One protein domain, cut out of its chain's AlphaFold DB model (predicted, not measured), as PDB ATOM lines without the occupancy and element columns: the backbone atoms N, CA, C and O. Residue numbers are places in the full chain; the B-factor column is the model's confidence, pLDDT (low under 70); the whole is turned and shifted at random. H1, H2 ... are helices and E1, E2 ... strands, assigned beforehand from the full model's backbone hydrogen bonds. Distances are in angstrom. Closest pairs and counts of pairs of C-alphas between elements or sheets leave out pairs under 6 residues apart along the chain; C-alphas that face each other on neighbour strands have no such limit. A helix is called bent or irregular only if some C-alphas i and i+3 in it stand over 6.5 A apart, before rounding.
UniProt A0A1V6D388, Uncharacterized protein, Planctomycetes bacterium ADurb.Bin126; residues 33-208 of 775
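Overview. This is residues 33 to 208 of the 775 residues of an uncharacterized protein of Planctomycetes bacterium ADurb.Bin126 (UniProt A0A1V6D388). A strongly twisted sheet of five short strands curls round H1 at its E4 and E5 end, while the long, kinked H3 covers E2 and E3 on the same face. H5 and H6 pair up beyond the sheet's E3 edge. The 176 printed residues have eight named helices and five named strands, in the order H1 E1 H2 E2 H3 E3 H4 H5 H6 H7 E4 E5 H8; the sheet, E3 E2 E1 E4 E5, is mixed, and the class is mixed, helices and strands. The whole is compact, with a radius of gyration of the C-alphas of 15.3 A, and spans 42 by 36 by 33 A.

Arrangement. H1, residues 33 to 46, is on the sheet; its closest C-alphas to E5, residues 193 to 197, are those of Ala 46 and Ala 194, 4.7 A apart. E1, residues 53 to 57, is antiparallel to E4, residues 185 to 190, with N 56 and O 185 2.9 A apart, and to E2, residues 73 to 78, with N 57 and O 74 2.8 A apart. E4 and E5 form a hairpin, with N 195 and O 188 2.8 A apart. H2, residues 59 to 62, only grazes the sheet and touches residues 34 to 38 of H1, closest at the C-alphas of Pro 34 and Trp 60, 4.8 A. E3, residues 118 to 121, is parallel to E2, with N 121 and O 75 2.8 A apart. H3, residues 85 to 115, runs along the strands over E3 and E2, at a height over the sheet of 9.2 A. E2, H3 and E3 form a strand-helix-strand unit, two parallel strands joined through a helix, with a right-handed crossover. H1 and H3 lie on the same face, making two layers, helices over a sheet. Residues 98 to 103 of H3 touch H1, closest at the C-alphas of Phe 44 and Leu 99, 7.1 A, opposite ways at a tilt of 37 degrees, only just steep. H4, residues 124 to 127, touches residues 85 to 89 of H3, closest at the C-alphas of Pro 85 and Gln 125, 5.2 A, and only just grazes the sheet, with 5 pairs of C-alphas within 10 A. H5, residues 133 to 142, and H6, residues 157 to 162, are not on the sheet; they touch at a steep tilt of 50 degrees, closest at the C-alphas of Ala 137 and Ala 160, 4.7 A. H7, residues 172 to 183, and H8, residues 200 to 203, only graze the sheet and are close but not clearly touching, with the C-alphas of Thr 181 and Thr 200 closest at 5.8 A. Every O i to N i+4 pair is within hydrogen-bond range in H1, H5, H6 and H7, and 22 of 27 are in H3; H2, H4 and H8 are too short for such a pair.

Along the chain. H1 begins at C-alpha 33, (409.287, 462.718, 341.697), and is 19.8 A long. E2 is 16.2 A and E4 15.8 A long. H3 begins at C-alpha 85, (399.440, 470.492, 372.243), and is 25.1 A long; it is irregular, with C-alphas 106 and 109 9.5 A apart and a kink of 138 degrees near residue 109. H5 is 14.1 A and H7 15.9 A long. H8 ends at C-alpha 203, (387.886, 458.664, 360.202).

Size, cuts and confidence. The C-alphas of Ala 109 and Glu 207, the two farthest apart, are 43.9 A apart. The printed part has no cut, and the link from H5 to H6, residues 143 to 156, is long. The mean pLDDT of the printed part is 83.3; it is under 70 at residues 48 to 51, 191 to 192 and 199 to 208.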
ATOM      1  N   VAL A  33     409.208 462.018 340.398       87.19
ATOM      2  CA  VAL A  33     409.287 462.718 341.697       87.19
ATOM      3  C   VAL A  33     408.078 462.411 342.605       87.19
ATOM      4  O   VAL A  33     408.302 462.110 343.778       87.19
ATOM      5  N   PRO A  34     406.824 462.382 342.100       89.94
ATOM      6  CA  PRO A  34     405.665 461.968 342.888       89.94
ATOM      7  C   PRO A  34     405.776 460.570 343.507       89.94
ATOM      8  O   PRO A  34     405.492 460.407 344.692       89.94
ATOM      9  N   LEU A  35     406.207 459.560 342.744       88.44
ATOM     10  CA  LEU A  35     406.323 458.183 343.238       88.44
ATOM     11  C   LEU A  35     407.412 458.058 344.305       88.44
ATOM     12  O   LEU A  35     407.188 457.435 345.342       88.44
ATOM     13  N   ARG A  36     408.547 458.729 344.089       92.19
ATOM     14  CA  ARG A  36     409.657 458.778 345.049       92.19
ATOM     15  C   ARG A  36     409.246 459.457 346.355       92.19
ATOM     16  O   ARG A  36     409.536 458.939 347.429       92.19
ATOM     17  N   LEU A  37     408.489 460.556 346.287       91.00
ATOM     18  CA  LEU A  37     407.923 461.213 347.474       91.00
ATOM     19  C   LEU A  37     406.930 460.315 348.222       91.00
ATOM     20  O   LEU A  37     406.950 460.274 349.450       91.00
ATOM     21  N   GLN A  38     406.080 459.568 347.512       90.50
ATOM     22  CA  GLN A  38     405.161 458.621 348.151       90.50
ATOM     23  C   GLN A  38     405.906 457.463 348.828       90.50
ATOM     24  O   GLN A  38     405.501 457.031 349.906       90.50
ATOM     25  N   LYS A  39     406.993 456.970 348.224       89.69
ATOM     26  CA  LYS A  39     407.874 455.965 348.834       89.69
ATOM     27  C   LYS A  39     408.535 456.511 350.098       89.69
ATOM     28  O   LYS A  39     408.417 455.893 351.147       89.69
ATOM     29  N   LEU A  40     409.087 457.720 350.034       91.81
ATOM     30  CA  LEU A  40     409.655 458.416 351.188       91.81
ATOM     31  C   LEU A  40     408.630 458.569 352.323       91.81
ATOM     32  O   LEU A  40     408.959 458.340 353.481       91.81
ATOM     33  N   CYS A  41     407.372 458.888 352.003       90.88
ATOM     34  CA  CYS A  41     406.287 458.960 352.988       90.88
ATOM     35  C   CYS A  41     405.978 457.602 353.642       90.88
ATOM     36  O   CYS A  41     405.694 457.555 354.839       90.88
ATOM     37  N   LYS A  42     406.054 456.495 352.887       88.00
ATOM     38  CA  LYS A  42     405.944 455.136 353.447       88.00
ATOM     39  C   LYS A  42     407.108 454.826 354.377       88.00
ATOM     40  O   LYS A  42     406.873 454.345 355.477       88.00
ATOM     41  N   ASP A  43     408.329 455.135 353.954       87.81
ATOM     42  CA  ASP A  43     409.538 454.889 354.742       87.81
ATOM     43  C   ASP A  43     409.530 455.722 356.030       87.81
ATOM     44  O   ASP A  43     409.895 455.231 357.095       87.81
ATOM     45  N   PHE A  44     409.032 456.959 355.959       89.00
ATOM     46  CA  PHE A  44     408.821 457.812 357.125       89.00
ATOM     47  C   PHE A  44     407.814 457.192 358.103       89.00
ATOM     48  O   PHE A  44     408.071 457.151 359.303       89.00
ATOM     49  N   ALA A  45     406.689 456.679 357.594       85.38
ATOM     50  CA  ALA A  45     405.678 456.020 358.417       85.38
ATOM     51  C   ALA A  45     406.156 454.669 358.984       85.38
ATOM     52  O   ALA A  45     405.669 454.239 360.026       85.38
ATOM     53  N   ALA A  46     407.105 454.000 358.318       80.62
ATOM     54  CA  ALA A  46     407.628 452.694 358.709       80.62
ATOM     55  C   ALA A  46     408.412 452.712 360.027       80.62
ATOM     56  O   ALA A  46     408.531 451.653 360.639       80.62
ATOM     57  N   ASP A  47     408.954 453.866 360.445       76.88
ATOM     58  CA  ASP A  47     409.842 453.984 361.609       76.88
ATOM     59  C   ASP A  47     409.127 453.527 362.902       76.88
ATOM     60  O   ASP A  47     408.294 454.259 363.459       76.88
ATOM     61  N   PRO A  48     409.458 452.327 363.426       57.56
ATOM     62  CA  PRO A  48     408.754 451.737 364.558       57.56
ATOM     63  C   PRO A  48     409.055 452.461 365.874       57.56
ATOM     64  O   PRO A  48     408.339 452.260 366.850       57.56
ATOM     65  N   LYS A  49     410.090 453.316 365.919       59.41
ATOM     66  CA  LYS A  49     410.409 454.132 367.100       59.41
ATOM     67  C   LYS A  49     409.543 455.385 367.195       59.41
ATOM     68  O   LYS A  49     409.512 456.008 368.252       59.41
ATOM     69  N   LYS A  50     408.884 455.771 366.100       66.06
ATOM     70  CA  LYS A  50     408.133 457.027 365.990       66.06
ATOM     71  C   LYS A  50     406.635 456.813 365.793       66.06
ATOM     72  O   LYS A  50     405.852 457.609 366.299       66.06
ATOM     73  N   GLY A  51     406.224 455.751 365.092       60.09
ATOM     74  CA  GLY A  51     404.806 455.378 364.955       60.09
ATOM     75  C   GLY A  51     403.922 456.457 364.311       60.09
ATOM     76  O   GLY A  51     402.714 456.479 364.529       60.09
ATOM     77  N   HIS A  52     404.508 457.388 363.554       75.12
ATOM     78  CA  HIS A  52     403.777 458.505 362.964       75.12
ATOM     79  C   HIS A  52     403.046 458.078 361.696       75.12
ATOM     80  O   HIS A  52     403.598 457.383 360.845       75.12
ATOM     81  N   SER A  53     401.820 458.562 361.542       85.06
ATOM     82  CA  SER A  53     401.074 458.438 360.291       85.06
ATOM     83  C   SER A  53     400.961 459.806 359.631       85.06
ATOM     84  O   SER A  53     400.885 460.830 360.311       85.06
ATOM     85  N   ILE A  54     400.967 459.840 358.302       88.81
ATOM     86  CA  ILE A  54     400.826 461.083 357.537       88.81
ATOM     87  C   ILE A  54     399.778 460.924 356.447       88.81
ATOM     88  O   ILE A  54     399.666 459.876 355.811       88.81
ATOM     89  N   VAL A  55     399.019 461.987 356.213       87.75
ATOM     90  CA  VAL A  55     398.108 462.085 355.073       87.75
ATOM     91  C   VAL A  55     398.734 463.000 354.038       87.75
ATOM     92  O   VAL A  55     399.070 464.136 354.354       87.75
ATOM     93  N   GLY A  56     398.894 462.514 352.810       88.56
ATOM     94  CA  GLY A  56     399.321 463.329 351.678       88.56
ATOM     95  C   GLY A  56     398.146 463.812 350.837       88.56
ATOM     96  O   GLY A  56     397.181 463.071 350.633       88.56
ATOM     97  N   LEU A  57     398.249 465.041 350.330       86.25
ATOM     98  CA  LEU A  57     397.244 465.727 349.521       86.25
ATOM     99  C   LEU A  57     397.887 466.421 348.316       86.25
ATOM    100  O   LEU A  57     398.966 467.004 348.415       86.25
ATOM    101  N   GLY A  58     397.188 466.402 347.178       82.75
ATOM    102  CA  GLY A  58     397.541 467.187 345.995       82.75
ATOM    103  C   GLY A  58     397.913 466.361 344.764       82.75
ATOM    104  O   GLY A  58     397.846 465.132 344.743       82.75
ATOM    105  N   SER A  59     398.311 467.066 343.700       82.25
ATOM    106  CA  SER A  59     398.584 466.482 342.370       82.25
ATOM    107  C   SER A  59     399.647 465.372 342.361       82.25
ATOM    108  O   SER A  59     399.620 464.506 341.487       82.25
ATOM    109  N   TRP A  60     400.547 465.359 343.348       86.94
ATOM    110  CA  TRP A  60     401.597 464.349 343.510       86.94
ATOM    111  C   TRP A  60     401.086 463.008 344.071       86.94
ATOM    112  O   TRP A  60     401.730 461.979 343.881       86.94
ATOM    113  N   ILE A  61     399.911 462.976 344.709       86.94
ATOM    114  CA  ILE A  61     399.264 461.723 345.130       86.94
ATOM    115  C   ILE A  61     398.603 461.029 343.940       86.94
ATOM    116  O   ILE A  61     398.771 459.825 343.744       86.94
ATOM    117  N   GLU A  62     397.881 461.796 343.120       77.81
ATOM    118  CA  GLU A  62     397.162 461.278 341.951       77.81
ATOM    119  C   GLU A  62     398.056 461.120 340.708       77.81
ATOM    120  O   GLU A  62     397.625 460.526 339.722       77.81
ATOM    121  N   ASN A  63     399.275 461.677 340.731       76.81
ATOM    122  CA  ASN A  63     400.177 461.813 339.580       76.81
ATOM    123  C   ASN A  63     399.501 462.469 338.350       76.81
ATOM    124  O   ASN A  63     399.833 462.180 337.201       76.81
ATOM    125  N   LYS A  64     398.525 463.356 338.588       74.38
ATOM    126  CA  LYS A  64     397.754 464.064 337.552       74.38
ATOM    127  C   LYS A  64     398.103 465.544 337.566       74.38
ATOM    128  O   LYS A  64     397.973 466.192 338.599       74.38
ATOM    129  N   LYS A  65     398.483 466.092 336.404       78.56
ATOM    130  CA  LYS A  65     398.847 467.516 336.232       78.56
ATOM    131  C   LYS A  65     399.978 467.977 337.172       78.56
ATOM    132  O   LYS A  65     400.018 469.141 337.564       78.56
ATOM    133  N   TYR A  66     400.867 467.059 337.553       84.25
ATOM    134  CA  TYR A  66     402.017 467.366 338.396       84.25
ATOM    135  C   TYR A  66     403.078 468.138 337.607       84.25
ATOM    136  O   TYR A  66     403.455 467.719 336.513       84.25
ATOM    137  N   VAL A  67     403.583 469.234 338.174       83.69
ATOM    138  CA  VAL A  67     404.666 470.026 337.585       83.69
ATOM    139  C   VAL A  67     405.711 470.332 338.656       83.69
ATOM    140  O   VAL A  67     405.429 471.010 339.646       83.69
ATOM    141  N   LEU A  68     406.940 469.855 338.451       82.75
ATOM    142  CA  LEU A  68     408.035 470.016 339.409       82.75
ATOM    143  C   LEU A  68     408.338 471.499 339.688       82.75
ATOM    144  O   LEU A  68     408.693 472.258 338.787       82.75
ATOM    145  N   GLY A  69     408.271 471.888 340.964       79.44
ATOM    146  CA  GLY A  69     408.492 473.263 341.431       79.44
ATOM    147  C   GLY A  69     407.279 474.182 341.336       79.44
ATOM    148  O   GLY A  69     407.361 475.316 341.794       79.44
ATOM    149  N   HIS A  70     406.166 473.703 340.781       79.19
ATOM    150  CA  HIS A  70     404.899 474.434 340.739       79.19
ATOM    151  C   HIS A  70     403.786 473.721 341.508       79.19
ATOM    152  O   HIS A  70     402.909 474.387 342.044       79.19
ATOM    153  N   SER A  71     403.809 472.390 341.558       83.06
ATOM    154  CA  SER A  71     402.895 471.587 342.366       83.06
ATOM    155  C   SER A  71     403.338 471.558 343.824       83.06
ATOM    156  O   SER A  71     404.486 471.209 344.098       83.06
ATOM    157  N   ASP A  72     402.415 471.854 344.735       87.50
ATOM    158  CA  ASP A  72     402.634 471.705 346.173       87.50
ATOM    159  C   ASP A  72     402.475 470.232 346.610       87.50
ATOM    160  O   ASP A  72     401.723 469.448 346.008       87.50
ATOM    161  N   HIS A  73     403.224 469.855 347.645       91.75
ATOM    162  CA  HIS A  73     403.231 468.552 348.301       91.75
ATOM    163  C   HIS A  73     402.740 468.712 349.741       91.75
ATOM    164  O   HIS A  73     403.529 468.808 350.686       91.75
ATOM    165  N   ASP A  74     401.424 468.782 349.903       90.69
ATOM    166  CA  ASP A  74     400.819 469.002 351.209       90.69
ATOM    167  C   ASP A  74     400.721 467.688 351.989       90.69
ATOM    168  O   ASP A  74     400.231 466.671 351.490       90.69
ATOM    169  N   LEU A  75     401.204 467.718 353.226       91.38
ATOM    170  CA  LEU A  75     401.223 466.611 354.171       91.38
ATOM    171  C   LEU A  75     400.576 467.061 355.480       91.38
ATOM    172  O   LEU A  75     400.819 468.173 355.946       91.38
ATOM    173  N   ARG A  76     399.812 466.185 356.129       89.12
ATOM    174  CA  ARG A  76     399.323 466.385 357.498       89.12
ATOM    175  C   ARG A  76     399.847 465.285 358.405       89.12
ATOM    176  O   ARG A  76     399.686 464.105 358.096       89.12
ATOM    177  N   LEU A  77     400.443 465.682 359.527       89.50
ATOM    178  CA  LEU A  77     400.889 464.754 360.559       89.50
ATOM    179  C   LEU A  77     399.712 464.283 361.416       89.50
ATOM    180  O   LEU A  77     398.900 465.093 361.868       89.50
ATOM    181  N   LEU A  78     399.643 462.978 361.661       86.69
ATOM    182  CA  LEU A  78     398.714 462.365 362.601       86.69
ATOM    183  C   LEU A  78     399.479 461.937 363.850       86.69
ATOM    184  O   LEU A  78     400.476 461.216 363.768       86.69
ATOM    185  N   VAL A  79     398.980 462.379 364.998       85.88
ATOM    186  CA  VAL A  79     399.434 461.968 366.328       85.88
ATOM    187  C   VAL A  79     398.215 461.506 367.136       85.88
ATOM    188  O   VAL A  79     397.087 461.847 366.752       85.88
ATOM    189  N   PRO A  80     398.406 460.737 368.220       83.00
ATOM    190  CA  PRO A  80     397.298 460.234 369.024       83.00
ATOM    191  C   PRO A  80     396.362 461.355 369.522       83.00
ATOM    192  O   PRO A  80     396.860 462.415 369.919       83.00
ATOM    193  N   PRO A  81     395.026 461.164 369.488       77.88
ATOM    194  CA  PRO A  81     394.033 462.162 369.901       77.88
ATOM    195  C   PRO A  81     394.301 462.794 371.274       77.88
ATOM    196  O   PRO A  81     394.153 464.006 371.426       77.88
ATOM    197  N   GLU A  82     394.741 461.986 372.234       81.44
ATOM    198  CA  GLU A  82     395.001 462.315 373.637       81.44
ATOM    199  C   GLU A  82     396.303 463.095 373.890       81.44
ATOM    200  O   GLU A  82     396.531 463.575 375.002       81.44
ATOM    201  N   MET A  83     397.158 463.242 372.872       87.12
ATOM    202  CA  MET A  83     398.423 463.964 372.995       87.12
ATOM    203  C   MET A  83     398.188 465.451 373.296       87.12
ATOM    204  O   MET A  83     397.343 466.107 372.683       87.12
ATOM    205  N   LYS A  84     398.962 466.024 374.221       89.44
ATOM    206  CA  LYS A  84     398.839 467.449 374.568       89.44
ATOM    207  C   LYS A  84     399.439 468.351 373.476       89.44
ATOM    208  O   LYS A  84     400.404 467.945 372.827       89.44
ATOM    209  N   PRO A  85     398.960 469.600 373.303       88.81
ATOM    210  CA  PRO A  85     399.440 470.492 372.243       88.81
ATOM    211  C   PRO A  85     400.958 470.744 372.235       88.81
ATOM    212  O   PRO A  85     401.572 470.670 371.174       88.81
ATOM    213  N   ASP A  86     401.583 470.986 373.394       91.38
ATOM    214  CA  ASP A  86     403.032 471.243 373.467       91.38
ATOM    215  C   ASP A  86     403.862 469.990 373.101       91.38
ATOM    216  O   ASP A  86     404.914 470.088 372.463       91.38
ATOM    217  N   GLU A  87     403.369 468.798 373.452       91.75
ATOM    218  CA  GLU A  87     403.979 467.516 373.083       91.75
ATOM    219  C   GLU A  87     403.825 467.250 371.580       91.75
ATOM    220  O   GLU A  87     404.808 466.976 370.888       91.75
ATOM    221  N   ALA A  88     402.620 467.457 371.045       89.81
ATOM    222  CA  ALA A  88     402.343 467.371 369.617       89.81
ATOM    223  C   ALA A  88     403.205 468.353 368.804       89.81
ATOM    224  O   ALA A  88     403.649 468.023 367.704       89.81
ATOM    225  N   ALA A  89     403.505 469.541 369.342       91.44
ATOM    226  CA  ALA A  89     404.382 470.524 368.705       91.44
ATOM    227  C   ALA A  89     405.846 470.070 368.662       91.44
ATOM    228  O   ALA A  89     406.556 470.330 367.686       91.44
ATOM    229  N   LYS A  90     406.316 469.370 369.701       92.12
ATOM    230  CA  LYS A  90     407.641 468.741 369.702       92.12
ATOM    231  C   LYS A  90     407.718 467.646 368.638       92.12
ATOM    232  O   LYS A  90     408.609 467.700 367.793       92.12
ATOM    233  N   VAL A  91     406.738 466.745 368.616       91.44
ATOM    234  CA  VAL A  91     406.635 465.670 367.617       91.44
ATOM    235  C   VAL A  91     406.560 466.235 366.196       91.44
ATOM    236  O   VAL A  91     407.239 465.755 365.291       91.44
ATOM    237  N   TRP A  92     405.804 467.316 365.990       92.69
ATOM    238  CA  TRP A  92     405.699 467.977 364.689       92.69
ATOM    239  C   TRP A  92     407.040 468.531 364.190       92.69
ATOM    240  O   TRP A  92     407.388 468.338 363.022       92.69
ATOM    241  N   ARG A  93     407.833 469.162 365.065       92.12
ATOM    242  CA  ARG A  93     409.185 469.634 364.718       92.12
ATOM    243  C   ARG A  93     410.118 468.485 364.354       92.12
ATOM    244  O   ARG A  93     410.775 468.538 363.316       92.12
ATOM    245  N   GLU A  94     410.129 467.430 365.161       91.56
ATOM    246  CA  GLU A  94     410.958 466.244 364.923       91.56
ATOM    247  C   GLU A  94     410.587 465.540 363.607       91.56
ATOM    248  O   GLU A  94     411.467 465.129 362.840       91.56
ATOM    249  N   ALA A  95     409.290 465.454 363.302       92.19
ATOM    250  CA  ALA A  95     408.781 464.934 362.040       92.19
ATOM    251  C   ALA A  95     409.234 465.791 360.845       92.19
ATOM    252  O   ALA A  95     409.730 465.238 359.861       92.19
ATOM    253  N   ARG A  96     409.140 467.128 360.942       93.44
ATOM    254  CA  ARG A  96     409.634 468.049 359.900       93.44
ATOM    255  C   ARG A  96     411.118 467.855 359.629       93.44
ATOM    256  O   ARG A  96     411.512 467.735 358.471       93.44
ATOM    257  N   ASP A  97     411.939 467.806 360.674       91.88
ATOM    258  CA  ASP A  97     413.388 467.654 360.525       91.88
ATOM    259  C   ASP A  97     413.761 466.284 359.946       91.88
ATOM    260  O   ASP A  97     414.675 466.183 359.124       91.88
ATOM    261  N   THR A  98     413.027 465.236 360.326       92.00
ATOM    262  CA  THR A  98     413.194 463.890 359.766       92.00
ATOM    263  C   THR A  98     412.860 463.878 358.272       92.00
ATOM    264  O   THR A  98     413.706 463.490 357.467       92.00
ATOM    265  N   LEU A  99     411.677 464.366 357.881       92.88
ATOM    266  CA  LEU A  99     411.267 464.437 356.473       92.88
ATOM    267  C   LEU A  99     412.215 465.309 355.647       92.88
ATOM    268  O   LEU A  99     412.572 464.931 354.534       92.88
ATOM    269  N   ARG A 100     412.693 466.432 356.198       94.19
ATOM    270  CA  ARG A 100     413.677 467.292 355.526       94.19
ATOM    271  C   ARG A 100     414.961 466.528 355.208       94.19
ATOM    272  O   ARG A 100     415.433 466.586 354.075       94.19
ATOM    273  N   LYS A 101     415.513 465.792 356.180       93.94
ATOM    274  CA  LYS A 101     416.720 464.969 355.985       93.94
ATOM    275  C   LYS A 101     416.498 463.883 354.936       93.94
ATOM    276  O   LYS A 101     417.346 463.713 354.066       93.94
ATOM    277  N   MET A 102     415.353 463.202 354.982       94.31
ATOM    278  CA  MET A 102     414.999 462.176 353.997       94.31
ATOM    279  C   MET A 102     414.884 462.764 352.586       94.31
ATOM    280  O   MET A 102     415.429 462.194 351.647       94.31
ATOM    281  N   ILE A 103     414.247 463.931 352.425       94.81
ATOM    282  CA  ILE A 103     414.110 464.597 351.117       94.81
ATOM    283  C   ILE A 103     415.478 465.046 350.590       94.81
ATOM    284  O   ILE A 103     415.763 464.852 349.410       94.81
ATOM    285  N   LYS A 104     416.350 465.601 351.443       95.38
ATOM    286  CA  LYS A 104     417.723 465.962 351.043       95.38
ATOM    287  C   LYS A 104     418.522 464.735 350.591       95.38
ATOM    288  O   LYS A 104     419.191 464.807 349.564       95.38
ATOM    289  N   ALA A 105     418.411 463.619 351.312       94.81
ATOM    290  CA  ALA A 105     419.082 462.369 350.962       94.81
ATOM    291  C   ALA A 105     418.566 461.773 349.641       94.81
ATOM    292  O   ALA A 105     419.362 461.364 348.802       94.81
ATOM    293  N   GLU A 106     417.248 461.767 349.434       93.62
ATOM    294  CA  GLU A 106     416.619 461.187 348.244       93.62
ATOM    295  C   GLU A 106     416.857 462.044 346.990       93.62
ATOM    296  O   GLU A 106     417.187 461.533 345.921       93.62
ATOM    297  N   PHE A 107     416.695 463.366 347.082       92.38
ATOM    298  CA  PHE A 107     416.628 464.233 345.900       92.38
ATOM    299  C   PHE A 107     417.895 465.048 345.620       92.38
ATOM    300  O   PHE A 107     417.978 465.667 344.555       92.38
ATOM    301  N   GLY A 108     418.885 465.041 346.519       92.69
ATOM    302  CA  GLY A 108     420.183 465.688 346.319       92.69
ATOM    303  C   GLY A 108     420.048 467.133 345.827       92.69
ATOM    304  O   GLY A 108     419.417 467.963 346.477       92.69
ATOM    305  N   ALA A 109     420.576 467.423 344.635       90.12
ATOM    306  CA  ALA A 109     420.555 468.765 344.040       90.12
ATOM    307  C   ALA A 109     419.141 469.339 343.788       90.12
ATOM    308  O   ALA A 109     418.983 470.549 343.655       90.12
ATOM    309  N   GLN A 110     418.099 468.499 343.715       89.44
ATOM    310  CA  GLN A 110     416.709 468.943 343.530       89.44
ATOM    311  C   GLN A 110     415.958 469.154 344.855       89.44
ATOM    312  O   GLN A 110     414.802 469.584 344.835       89.44
ATOM    313  N   ALA A 111     416.590 468.854 345.995       92.12
ATOM    314  CA  ALA A 111     415.932 468.835 347.295       92.12
ATOM    315  C   ALA A 111     415.296 470.180 347.653       92.12
ATOM    316  O   ALA A 111     414.128 470.193 348.021       92.12
ATOM    317  N   ASP A 112     415.985 471.309 347.473       92.56
ATOM    318  CA  ASP A 112     415.449 472.624 347.865       92.56
ATOM    319  C   ASP A 112     414.190 473.008 347.077       92.56
ATOM    320  O   ASP A 112     413.240 473.556 347.639       92.56
ATOM    321  N   LYS A 113     414.125 472.640 345.791       90.44
ATOM    322  CA  LYS A 113     412.942 472.861 344.944       90.44
ATOM    323  C   LYS A 113     411.743 472.033 345.416       90.44
ATOM    324  O   LYS A 113     410.606 472.490 345.326       90.44
ATOM    325  N   ILE A 114     411.994 470.828 345.923       92.50
ATOM    326  CA  ILE A 114     410.964 469.943 346.478       92.50
ATOM    327  C   ILE A 114     410.561 470.408 347.879       92.50
ATOM    328  O   ILE A 114     409.370 470.524 348.153       92.50
ATOM    329  N   LEU A 115     411.523 470.735 348.742       93.88
ATOM    330  CA  LEU A 115     411.304 471.245 350.097       93.88
ATOM    331  C   LEU A 115     410.507 472.546 350.088       93.88
ATOM    332  O   LEU A 115     409.563 472.676 350.862       93.88
ATOM    333  N   GLY A 116     410.827 473.472 349.178       90.19
ATOM    334  CA  GLY A 116     410.108 474.741 349.033       90.19
ATOM    335  C   GLY A 116     408.640 474.557 348.653       90.19
ATOM    336  O   GLY A 116     407.826 475.439 348.916       90.19
ATOM    337  N   LYS A 117     408.299 473.395 348.094       92.31
ATOM    338  CA  LYS A 117     406.942 472.993 347.733       92.31
ATOM    339  C   LYS A 117     406.339 471.943 348.655       92.31
ATOM    340  O   LYS A 117     405.222 471.526 348.407       92.31
ATOM    341  N   THR A 118     407.032 471.514 349.709       93.44
ATOM    342  CA  THR A 118     406.520 470.497 350.634       93.44
ATOM    343  C   THR A 118     406.131 471.141 351.952       93.44
ATOM    344  O   THR A 118     406.971 471.737 352.627       93.44
ATOM    345  N   ASN A 119     404.867 470.987 352.340       93.38
ATOM    346  CA  ASN A 119     404.332 471.515 353.589       93.38
ATOM    347  C   ASN A 119     403.930 470.351 354.491       93.38
ATOM    348  O   ASN A 119     403.159 469.496 354.072       93.38
ATOM    349  N   LEU A 120     404.415 470.323 355.732       92.88
ATOM    350  CA  LEU A 120     403.894 469.436 356.770       92.88
ATOM    351  C   LEU A 120     403.053 470.257 357.741       92.88
ATOM    352  O   LEU A 120     403.590 470.900 358.642       92.88
ATOM    353  N   TYR A 121     401.739 470.234 357.557       91.00
ATOM    354  CA  TYR A 121     400.786 470.925 358.415       91.00
ATOM    355  C   TYR A 121     400.777 470.351 359.839       91.00
ATOM    356  O   TYR A 121     401.011 469.147 360.023       91.00
ATOM    357  N   PRO A 122     400.497 471.202 360.845       89.12
ATOM    358  CA  PRO A 122     400.458 470.779 362.235       89.12
ATOM    359  C   PRO A 122     399.391 469.698 362.479       89.12
ATOM    360  O   PRO A 122     398.358 469.684 361.798       89.12
ATOM    361  N   PRO A 123     399.603 468.816 363.472       88.12
ATOM    362  CA  PRO A 123     398.585 467.870 363.914       88.12
ATOM    363  C   PRO A 123     397.349 468.582 364.484       88.12
ATOM    364  O   PRO A 123     397.410 469.747 364.893       88.12
ATOM    365  N   SER A 124     396.222 467.867 364.547       84.38
ATOM    366  CA  SER A 124     394.925 468.411 364.985       84.38
ATOM    367  C   SER A 124     394.974 469.059 366.375       84.38
ATOM    368  O   SER A 124     394.323 470.073 366.591       84.38
ATOM    369  N   GLN A 125     395.799 468.537 367.287       85.38
ATOM    370  CA  GLN A 125     396.013 469.046 368.650       85.38
ATOM    371  C   GLN A 125     396.496 470.501 368.679       85.38
ATOM    372  O   GLN A 125     396.220 471.223 369.630       85.38
ATOM    373  N   ILE A 126     397.225 470.926 367.645       87.31
ATOM    374  CA  ILE A 126     397.695 472.305 367.488       87.31
ATOM    375  C   ILE A 126     396.746 473.063 366.567       87.31
ATOM    376  O   ILE A 126     396.349 474.176 366.885       87.31
ATOM    377  N   LYS A 127     396.358 472.458 365.435       83.44
ATOM    378  CA  LYS A 127     395.499 473.102 364.434       83.44
ATOM    379  C   LYS A 127     394.170 473.580 365.027       83.44
ATOM    380  O   LYS A 127     393.715 474.659 364.673       83.44
ATOM    381  N   ASN A 128     393.572 472.803 365.928       79.44
ATOM    382  CA  ASN A 128     392.285 473.131 366.544       79.44
ATOM    383  C   ASN A 128     392.354 474.325 367.511       79.44
ATOM    384  O   ASN A 128     391.308 474.821 367.911       79.44
ATOM    385  N   LEU A 129     393.557 474.775 367.882       80.56
ATOM    386  CA  LEU A 129     393.759 475.972 368.698       80.56
ATOM    387  C   LEU A 129     393.850 477.249 367.858       80.56
ATOM    388  O   LEU A 129     393.893 478.321 368.439       80.56
ATOM    389  N   ILE A 130     393.930 477.130 366.529       82.44
ATOM    390  CA  ILE A 130     394.169 478.254 365.628       82.44
ATOM    391  C   ILE A 130     392.832 478.771 365.100       82.44
ATOM    392  O   ILE A 130     392.161 478.092 364.314       82.44
ATOM    393  N   GLU A 131     392.473 479.991 365.490       78.50
ATOM    394  CA  GLU A 131     391.205 480.613 365.087       78.50
ATOM    395  C   GLU A 131     391.266 481.297 363.714       78.50
ATOM    396  O   GLU A 131     390.284 481.271 362.970       78.50
ATOM    397  N   ASP A 132     392.414 481.872 363.359       75.56
ATOM    398  CA  ASP A 132     392.624 482.640 362.130       75.56
ATOM    399  C   ASP A 132     394.108 482.659 361.702       75.56
ATOM    400  O   ASP A 132     394.983 482.081 362.357       75.56
ATOM    401  N   SER A 133     394.407 483.327 360.586       79.31
ATOM    402  CA  SER A 133     395.764 483.463 360.043       79.31
ATOM    403  C   SER A 133     396.717 484.215 360.989       79.31
ATOM    404  O   SER A 133     397.895 483.871 361.082       79.31
ATOM    405  N   ALA A 134     396.239 485.207 361.747       82.12
ATOM    406  CA  ALA A 134     397.074 485.929 362.710       82.12
ATOM    407  C   ALA A 134     397.427 485.045 363.918       82.12
ATOM    408  O   ALA A 134     398.553 485.078 364.425       82.12
ATOM    409  N   ASP A 135     396.489 484.215 364.359       83.50
ATOM    410  CA  ASP A 135     396.693 483.225 365.403       83.50
ATOM    411  C   ASP A 135     397.604 482.084 364.954       83.50
ATOM    412  O   ASP A 135     398.435 481.605 365.731       83.50
ATOM    413  N   ALA A 136     397.552 481.722 363.669       85.81
ATOM    414  CA  ALA A 136     398.501 480.794 363.067       85.81
ATOM    415  C   ALA A 136     399.926 481.356 363.161       85.81
ATOM    416  O   ALA A 136     400.832 480.660 363.622       85.81
ATOM    417  N   ALA A 137     400.122 482.638 362.825       86.69
ATOM    418  CA  ALA A 137     401.426 483.294 362.937       86.69
ATOM    419  C   ALA A 137     401.940 483.295 364.387       86.69
ATOM    420  O   ALA A 137     403.101 482.954 364.641       86.69
ATOM    421  N   ARG A 138     401.074 483.626 365.357       88.44
ATOM    422  CA  ARG A 138     401.417 483.573 366.789       88.44
ATOM    423  C   ARG A 138     401.787 482.159 367.229       88.44
ATOM    424  O   ARG A 138     402.796 481.978 367.910       88.44
ATOM    425  N   THR A 139     401.019 481.165 366.799       89.38
ATOM    426  CA  THR A 139     401.236 479.748 367.107       89.38
ATOM    427  C   THR A 139     402.559 479.245 366.531       89.38
ATOM    428  O   THR A 139     403.345 478.608 367.235       89.38
ATOM    429  N   PHE A 140     402.867 479.588 365.281       92.50
ATOM    430  CA  PHE A 140     404.120 479.216 364.621       92.50
ATOM    431  C   PHE A 140     405.341 479.868 365.264       92.50
ATOM    432  O   PHE A 140     406.373 479.217 365.437       92.50
ATOM    433  N   LYS A 141     405.214 481.127 365.696       91.19
ATOM    434  CA  LYS A 141     406.242 481.815 366.483       91.19
ATOM    435  C   LYS A 141     406.422 481.162 367.856       91.19
ATOM    436  O   LYS A 141     407.554 480.862 368.229       91.19
ATOM    437  N   ARG A 142     405.328 480.877 368.576       90.38
ATOM    438  CA  ARG A 142     405.344 480.219 369.898       90.38
ATOM    439  C   ARG A 142     406.062 478.874 369.848       90.38
ATOM    440  O   ARG A 142     406.915 478.606 370.688       90.38
ATOM    441  N   TYR A 143     405.733 478.039 368.867       91.06
ATOM    442  CA  TYR A 143     406.337 476.713 368.725       91.06
ATOM    443  C   TYR A 143     407.640 476.713 367.918       91.06
ATOM    444  O   TYR A 143     408.251 475.656 367.754       91.06
ATOM    445  N   ASN A 144     408.087 477.881 367.447       92.25
ATOM    446  CA  ASN A 144     409.276 478.062 366.620       92.25
ATOM    447  C   ASN A 144     409.317 477.095 365.419       92.25
ATOM    448  O   ASN A 144     410.321 476.430 365.165       92.25
ATOM    449  N   THR A 145     408.192 476.955 364.714       92.50
ATOM    450  CA  THR A 145     408.068 476.076 363.543       92.50
ATOM    451  C   THR A 145     406.936 476.526 362.619       92.50
ATOM    452  O   THR A 145     405.951 477.095 363.071       92.50
ATOM    453  N   VAL A 146     407.072 476.247 361.322       92.94
ATOM    454  CA  VAL A 146     406.090 476.555 360.264       92.94
ATOM    455  C   VAL A 146     405.857 475.319 359.384       92.94
ATOM    456  O   VAL A 146     406.715 474.435 359.382       92.94
ATOM    457  N   PRO A 147     404.763 475.234 358.604       93.50
ATOM    458  CA  PRO A 147     404.488 474.064 357.766       93.50
ATOM    459  C   PRO A 147     405.558 473.756 356.707       93.50
ATOM    460  O   PRO A 147     405.954 472.600 356.549       93.50
ATOM    461  N   ASN A 148     406.056 474.769 355.994       94.38
ATOM    462  CA  ASN A 148     406.948 474.571 354.850       94.38
ATOM    463  C   ASN A 148     408.295 473.952 355.252       94.38
ATOM    464  O   ASN A 148     408.954 474.439 356.171       94.38
ATOM    465  N   LEU A 149     408.732 472.889 354.574       94.31
ATOM    466  CA  LEU A 149     409.928 472.132 354.962       94.31
ATOM    467  C   LEU A 149     411.256 472.811 354.601       94.31
ATOM    468  O   LEU A 149     412.270 472.439 355.193       94.31
ATOM    469  N   LEU A 150     411.268 473.799 353.695       92.69
ATOM    470  CA  LEU A 150     412.481 474.555 353.348       92.69
ATOM    471  C   LEU A 150     412.904 475.526 354.455       92.69
ATOM    472  O   LEU A 150     414.080 475.853 354.561       92.69
ATOM    473  N   GLN A 151     411.965 475.982 355.291       91.88
ATOM    474  CA  GLN A 151     412.292 476.906 356.374       91.88
ATOM    475  C   GLN A 151     413.133 476.226 357.463       91.88
ATOM    476  O   GLN A 151     412.677 475.278 358.119       91.88
ATOM    477  N   GLU A 152     414.313 476.799 357.703       85.75
ATOM    478  CA  GLU A 152     415.265 476.434 358.754       85.75
ATOM    479  C   GLU A 152     415.518 477.622 359.704       85.75
ATOM    480  O   GLU A 152     415.268 478.780 359.368       85.75
ATOM    481  N   GLY A 153     416.009 477.332 360.911       85.44
ATOM    482  CA  GLY A 153     416.330 478.352 361.910       85.44
ATOM    483  C   GLY A 153     415.113 478.930 362.640       85.44
ATOM    484  O   GLY A 153     414.026 478.352 362.652       85.44
ATOM    485  N   GLN A 154     415.325 480.064 363.308       90.31
ATOM    486  CA  GLN A 154     414.318 480.706 364.150       90.31
ATOM    487  C   GLN A 154     413.165 481.293 363.318       90.31
ATOM    488  O   GLN A 154     413.377 481.996 362.329       90.31
ATOM    489  N   VAL A 155     411.931 481.046 363.755       90.69
ATOM    490  CA  VAL A 155     410.717 481.620 363.178       90.69
ATOM    491  C   VAL A 155     410.528 483.032 363.724       90.69
ATOM    492  O   VAL A 155     410.066 483.245 364.844       90.69
ATOM    493  N   THR A 156     410.915 484.014 362.914       90.31
ATOM    494  CA  THR A 156     410.621 485.429 363.162       90.31
ATOM    495  C   THR A 156     409.174 485.751 362.795       90.31
ATOM    496  O   THR A 156     408.484 484.957 362.161       90.31
ATOM    497  N   GLU A 157     408.706 486.944 363.148       84.50
ATOM    498  CA  GLU A 157     407.350 487.401 362.816       84.50
ATOM    499  C   GLU A 157     407.087 487.441 361.305       84.50
ATOM    500  O   GLU A 157     406.067 486.942 360.838       84.50
ATOM    501  N   LYS A 158     408.065 487.917 360.525       85.69
ATOM    502  CA  LYS A 158     407.997 487.918 359.058       85.69
ATOM    503  C   LYS A 158     407.943 486.502 358.476       85.69
ATOM    504  O   LYS A 158     407.238 486.264 357.502       85.69
ATOM    505  N   VAL A 159     408.691 485.563 359.062       86.88
ATOM    506  CA  VAL A 159     408.671 484.151 358.645       86.88
ATOM    507  C   VAL A 159     407.334 483.510 358.994       86.88
ATOM    508  O   VAL A 159     406.769 482.817 358.155       86.88
ATOM    509  N   ALA A 160     406.820 483.754 360.200       86.38
ATOM    510  CA  ALA A 160     405.530 483.236 360.628       86.38
ATOM    511  C   ALA A 160     404.425 483.691 359.668       86.38
ATOM    512  O   ALA A 160     403.768 482.832 359.091       86.38
ATOM    513  N   ALA A 161     404.320 485.002 359.416       80.81
ATOM    514  CA  ALA A 161     403.343 485.594 358.498       80.81
ATOM    515  C   ALA A 161     403.444 485.049 357.063       80.81
ATOM    516  O   ALA A 161     402.434 484.847 356.407       80.81
ATOM    517  N   LYS A 162     404.656 484.755 356.575       82.94
ATOM    518  CA  LYS A 162     404.848 484.180 355.233       82.94
ATOM    519  C   LYS A 162     404.228 482.784 355.085       82.94
ATOM    520  O   LYS A 162     403.828 482.414 353.989       82.94
ATOM    521  N   TYR A 163     404.215 481.984 356.149       84.62
ATOM    522  CA  TYR A 163     403.817 480.573 356.090       84.62
ATOM    523  C   TYR A 163     402.482 480.293 356.791       84.62
ATOM    524  O   TYR A 163     402.207 479.144 357.131       84.62
ATOM    525  N   THR A 164     401.652 481.321 356.997       81.50
ATOM    526  CA  THR A 164     400.273 481.173 357.487       81.50
ATOM    527  C   THR A 164     399.277 480.783 356.409       81.50
ATOM    528  O   THR A 164     398.106 480.617 356.723       81.50
ATOM    529  N   GLU A 165     399.712 480.604 355.161       70.62
ATOM    530  CA  GLU A 165     398.847 480.150 354.075       70.62
ATOM    531  C   GLU A 165     398.167 478.812 354.437       70.62
ATOM    532  O   GLU A 165     398.819 477.784 354.660       70.62
ATOM    533  N   GLY A 166     396.836 478.830 354.550       71.88
ATOM    534  CA  GLY A 166     396.044 477.693 355.005       71.88
ATOM    535  C   GLY A 166     394.646 478.091 355.478       71.88
ATOM    536  O   GLY A 166     394.370 479.247 355.776       71.88
ATOM    537  N   LEU A 167     393.750 477.105 355.565       75.31
ATOM    538  CA  LEU A 167     392.434 477.292 356.178       75.31
ATOM    539  C   LEU A 167     392.509 477.041 357.685       75.31
ATOM    540  O   LEU A 167     392.770 475.908 358.114       75.31
ATOM    541  N   TRP A 168     392.202 478.077 358.462       81.81
ATOM    542  CA  TRP A 168     392.211 478.072 359.926       81.81
ATOM    543  C   TRP A 168     390.816 478.325 360.509       81.81
ATOM    544  O   TRP A 168     389.895 478.736 359.800       81.81
ATOM    545  N   GLY A 169     390.639 478.030 361.796       80.12
ATOM    546  CA  GLY A 169     389.393 478.291 362.508       80.12
ATOM    547  C   GLY A 169     388.244 477.329 362.208       80.12
ATOM    548  O   GLY A 169     388.415 476.213 361.694       80.12
ATOM    549  N   LYS A 170     387.036 477.776 362.569       75.56
ATOM    550  CA  LYS A 170     385.786 477.003 362.509       75.56
ATOM    551  C   LYS A 170     385.542 476.457 361.098       75.56
ATOM    552  O   LYS A 170     385.698 477.164 360.108       75.56
ATOM    553  N   GLY A 171     385.173 475.178 360.998       73.06
ATOM    554  CA  GLY A 171     384.900 474.495 359.724       73.06
ATOM    555  C   GLY A 171     386.124 473.971 358.963       73.06
ATOM    556  O   GLY A 171     385.970 473.059 358.147       73.06
ATOM    557  N   SER A 172     387.339 474.445 359.268       76.50
ATOM    558  CA  SER A 172     388.566 473.996 358.589       76.50
ATOM    559  C   SER A 172     388.808 472.489 358.749       76.50
ATOM    560  O   SER A 172     389.283 471.837 357.817       76.50
ATOM    561  N   GLN A 173     388.433 471.906 359.895       77.81
ATOM    562  CA  GLN A 173     388.513 470.468 360.146       77.81
ATOM    563  C   GLN A 173     387.588 469.679 359.213       77.81
ATOM    564  O   GLN A 173     388.080 468.817 358.489       77.81
ATOM    565  N   ALA A 174     386.289 469.993 359.167       76.19
ATOM    566  CA  ALA A 174     385.325 469.320 358.285       76.19
ATOM    567  C   ALA A 174     385.743 469.413 356.810       76.19
ATOM    568  O   ALA A 174     385.702 468.421 356.078       76.19
ATOM    569  N   TRP A 175     386.234 470.583 356.389       77.44
ATOM    570  CA  TRP A 175     386.772 470.778 355.044       77.44
ATOM    571  C   TRP A 175     387.995 469.895 354.775       77.44
ATOM    572  O   TRP A 175     388.048 469.208 353.754       77.44
ATOM    573  N   THR A 176     388.947 469.861 355.712       78.31
ATOM    574  CA  THR A 176     390.169 469.048 355.610       78.31
ATOM    575  C   THR A 176     389.828 467.564 355.519       78.31
ATOM    576  O   THR A 176     390.287 466.896 354.600       78.31
ATOM    577  N   GLN A 177     388.970 467.056 356.411       77.12
ATOM    578  CA  GLN A 177     388.573 465.646 356.433       77.12
ATOM    579  C   GLN A 177     387.862 465.226 355.143       77.12
ATOM    580  O   GLN A 177     388.155 464.173 354.576       77.12
ATOM    581  N   HIS A 178     386.958 466.065 354.634       77.81
ATOM    582  CA  HIS A 178     386.270 465.807 353.374       77.81
ATOM    583  C   HIS A 178     387.232 465.792 352.183       77.81
ATOM    584  O   HIS A 178     387.177 464.885 351.352       77.81
ATOM    585  N   TYR A 179     388.140 466.770 352.108       76.56
ATOM    586  CA  TYR A 179     389.126 466.831 351.035       76.56
ATOM    587  C   TYR A 179     390.086 465.637 351.092       76.56
ATOM    588  O   TYR A 179     390.336 464.999 350.071       76.56
ATOM    589  N   GLU A 180     390.546 465.269 352.288       80.69
ATOM    590  CA  GLU A 180     391.370 464.082 352.516       80.69
ATOM    591  C   GLU A 180     390.648 462.795 352.130       80.69
ATOM    592  O   GLU A 180     391.263 461.942 351.500       80.69
ATOM    593  N   THR A 181     389.354 462.665 352.424       76.50
ATOM    594  CA  THR A 181     388.544 461.487 352.064       76.50
ATOM    595  C   THR A 181     388.464 461.273 350.550       76.50
ATOM    596  O   THR A 181     388.493 460.141 350.078       76.50
ATOM    597  N   ILE A 182     388.381 462.356 349.773       74.44
ATOM    598  CA  ILE A 182     388.215 462.285 348.312       74.44
ATOM    599  C   ILE A 182     389.565 462.218 347.585       74.44
ATOM    600  O   ILE A 182     389.677 461.563 346.547       74.44
ATOM    601  N   LYS A 183     390.569 462.953 348.076       78.44
ATOM    602  CA  LYS A 183     391.818 463.258 347.353       78.44
ATOM    603  C   LYS A 183     393.089 462.832 348.077       78.44
ATOM    604  O   LYS A 183     394.174 462.934 347.505       78.44
ATOM    605  N   GLY A 184     392.972 462.401 349.326       84.00
ATOM    606  CA  GLY A 184     394.105 462.083 350.177       84.00
ATOM    607  C   GLY A 184     394.576 460.641 350.065       84.00
ATOM    608  O   GLY A 184     393.853 459.740 349.640       84.00
ATOM    609  N   ARG A 185     395.812 460.423 350.509       85.19
ATOM    610  CA  ARG A 185     396.395 459.096 350.714       85.19
ATOM    611  C   ARG A 185     397.016 459.033 352.098       85.19
ATOM    612  O   ARG A 185     397.817 459.895 352.447       85.19
ATOM    613  N   LEU A 186     396.642 458.018 352.867       85.62
ATOM    614  CA  LEU A 186     397.214 457.753 354.180       85.62
ATOM    615  C   LEU A 186     398.466 456.890 354.035       85.62
ATOM    616  O   LEU A 186     398.436 455.885 353.328       85.62
ATOM    617  N   PHE A 187     399.523 457.249 354.755       87.06
ATOM    618  CA  PHE A 187     400.728 456.452 354.957       87.06
ATOM    619  C   PHE A 187     400.866 456.148 356.450       87.06
ATOM    620  O   PHE A 187     400.902 457.071 357.265       87.06
ATOM    621  N   TYR A 188     400.896 454.866 356.805       84.88
ATOM    622  CA  TYR A 188     400.862 454.401 358.194       84.88
ATOM    623  C   TYR A 188     401.667 453.111 358.358       84.88
ATOM    624  O   TYR A 188     401.970 452.442 357.369       84.88
ATOM    625  N   SER A 189     401.998 452.747 359.597       80.44
ATOM    626  CA  SER A 189     402.644 451.472 359.921       80.44
ATOM    627  C   SER A 189     401.752 450.616 360.808       80.44
ATOM    628  O   SER A 189     401.114 451.114 361.731       80.44
ATOM    629  N   GLN A 190     401.703 449.318 360.516       72.50
ATOM    630  CA  GLN A 190     400.985 448.327 361.313       72.50
ATOM    631  C   GLN A 190     401.801 447.029 361.357       72.50
ATOM    632  O   GLN A 190     402.209 446.497 360.325       72.50
ATOM    633  N   GLY A 191     402.093 446.516 362.554       67.00
ATOM    634  CA  GLY A 191     402.909 445.302 362.706       67.00
ATOM    635  C   GLY A 191     404.323 445.422 362.115       67.00
ATOM    636  O   GLY A 191     404.826 444.463 361.535       67.00
ATOM    637  N   GLY A 192     404.938 446.610 362.195       68.44
ATOM    638  CA  GLY A 192     406.299 446.867 361.700       68.44
ATOM    639  C   GLY A 192     406.430 446.976 360.176       68.44
ATOM    640  O   GLY A 192     407.545 447.029 359.665       68.44
ATOM    641  N   LYS A 193     405.311 447.006 359.440       70.94
ATOM    642  CA  LYS A 193     405.277 447.198 357.984       70.94
ATOM    643  C   LYS A 193     404.581 448.509 357.646       70.94
ATOM    644  O   LYS A 193     403.548 448.820 358.233       70.94
ATOM    645  N   ALA A 194     405.117 449.240 356.671       78.56
ATOM    646  CA  ALA A 194     404.475 450.436 356.139       78.56
ATOM    647  C   ALA A 194     403.434 450.100 355.070       78.56
ATOM    648  O   ALA A 194     403.673 449.308 354.156       78.56
ATOM    649  N   TYR A 195     402.299 450.777 355.156       76.38
ATOM    650  CA  TYR A 195     401.176 450.670 354.241       76.38
ATOM    651  C   TYR A 195     400.842 452.040 353.654       76.38
ATOM    652  O   TYR A 195     401.145 453.093 354.219       76.38
ATOM    653  N   SER A 196     400.182 452.020 352.496       79.19
ATOM    654  CA  SER A 196     399.486 453.185 351.955       79.19
ATOM    655  C   SER A 196     398.044 452.815 351.665       79.19
ATOM    656  O   SER A 196     397.816 451.833 350.958       79.19
ATOM    657  N   GLY A 197     397.099 453.604 352.157       72.31
ATOM    658  CA  GLY A 197     395.674 453.318 352.046       72.31
ATOM    659  C   GLY A 197     394.827 454.562 351.801       72.31
ATOM    660  O   GLY A 197     395.333 455.675 351.623       72.31
ATOM    661  N   VAL A 198     393.516 454.346 351.784       72.88
ATOM    662  CA  VAL A 198     392.523 455.422 351.755       72.88
ATOM    663  C   VAL A 198     392.401 456.055 353.140       72.88
ATOM    664  O   VAL A 198     392.503 455.391 354.169       72.88
ATOM    665  N   THR A 199     392.193 457.363 353.166       63.03
ATOM    666  CA  THR A 199     392.102 458.189 354.383       63.03
ATOM    667  C   THR A 199     390.847 457.920 355.214       63.03
ATOM    668  O   THR A 199     390.821 458.267 356.393       63.03
ATOM    669  N   THR A 200     389.839 457.242 354.653       57.59
ATOM    670  CA  THR A 200     388.648 456.775 355.386       57.59
ATOM    671  C   THR A 200     388.992 455.880 356.574       57.59
ATOM    672  O   THR A 200     388.235 455.859 357.536       57.59
ATOM    673  N   LEU A 201     390.148 455.206 356.556       56.25
ATOM    674  CA  LEU A 201     390.625 454.366 357.660       56.25
ATOM    675  C   LEU A 201     390.899 455.154 358.957       56.25
ATOM    676  O   LEU A 201     390.788 454.583 360.030       56.25
ATOM    677  N   ILE A 202     391.214 456.453 358.879       62.84
ATOM    678  CA  ILE A 202     391.480 457.302 360.065       62.84
ATOM    679  C   ILE A 202     390.186 457.878 360.647       62.84
ATOM    680  O   ILE A 202     390.110 458.183 361.832       62.84
ATOM    681  N   TYR A 203     389.167 458.069 359.808       55.06
ATOM    682  CA  TYR A 203     387.886 458.664 360.202       55.06
ATOM    683  C   TYR A 203     386.815 457.621 360.523       55.06
ATOM    684  O   TYR A 203     385.685 457.987 360.817       55.06
ATOM    685  N   ALA A 204     387.153 456.333 360.451       45.50
ATOM    686  CA  ALA A 204     386.248 455.240 360.785       45.50
ATOM    687  C   ALA A 204     386.051 455.068 362.305       45.50
ATOM    688  O   ALA A 204     385.034 454.521 362.720       45.50
ATOM    689  N   GLU A 205     386.994 455.546 363.125       40.22
ATOM    690  CA  GLU A 205     386.984 455.367 364.588       40.22
ATOM    691  C   GLU A 205     386.390 456.566 365.362       40.22
ATOM    692  O   GLU A 205     386.265 456.506 366.582       40.22
ATOM    693  N   GLY A 206     385.970 457.644 364.683       49.72
ATOM    694  CA  GLY A 206     385.326 458.810 365.310       49.72
ATOM    695  C   GLY A 206     384.279 459.473 364.412       49.72
ATOM    696  O   GLY A 206     384.291 459.283 363.199       49.72
ATOM    697  N   GLU A 207     383.362 460.266 364.983       49.66
ATOM    698  CA  GLU A 207     382.379 460.993 364.167       49.66
ATOM    699  C   GLU A 207     383.086 461.997 363.233       49.66
ATOM    700  O   GLU A 207     383.847 462.850 363.708       49.66
ATOM    701  N   PRO A 208     382.848 461.946 361.907       63.50
ATOM    702  CA  PRO A 208     383.398 462.932 360.991       63.50
ATOM    703  C   PRO A 208     382.858 464.323 361.333       63.50
ATOM    704  O   PRO A 208     381.669 464.505 361.609       63.50
TER     705      PRO A 208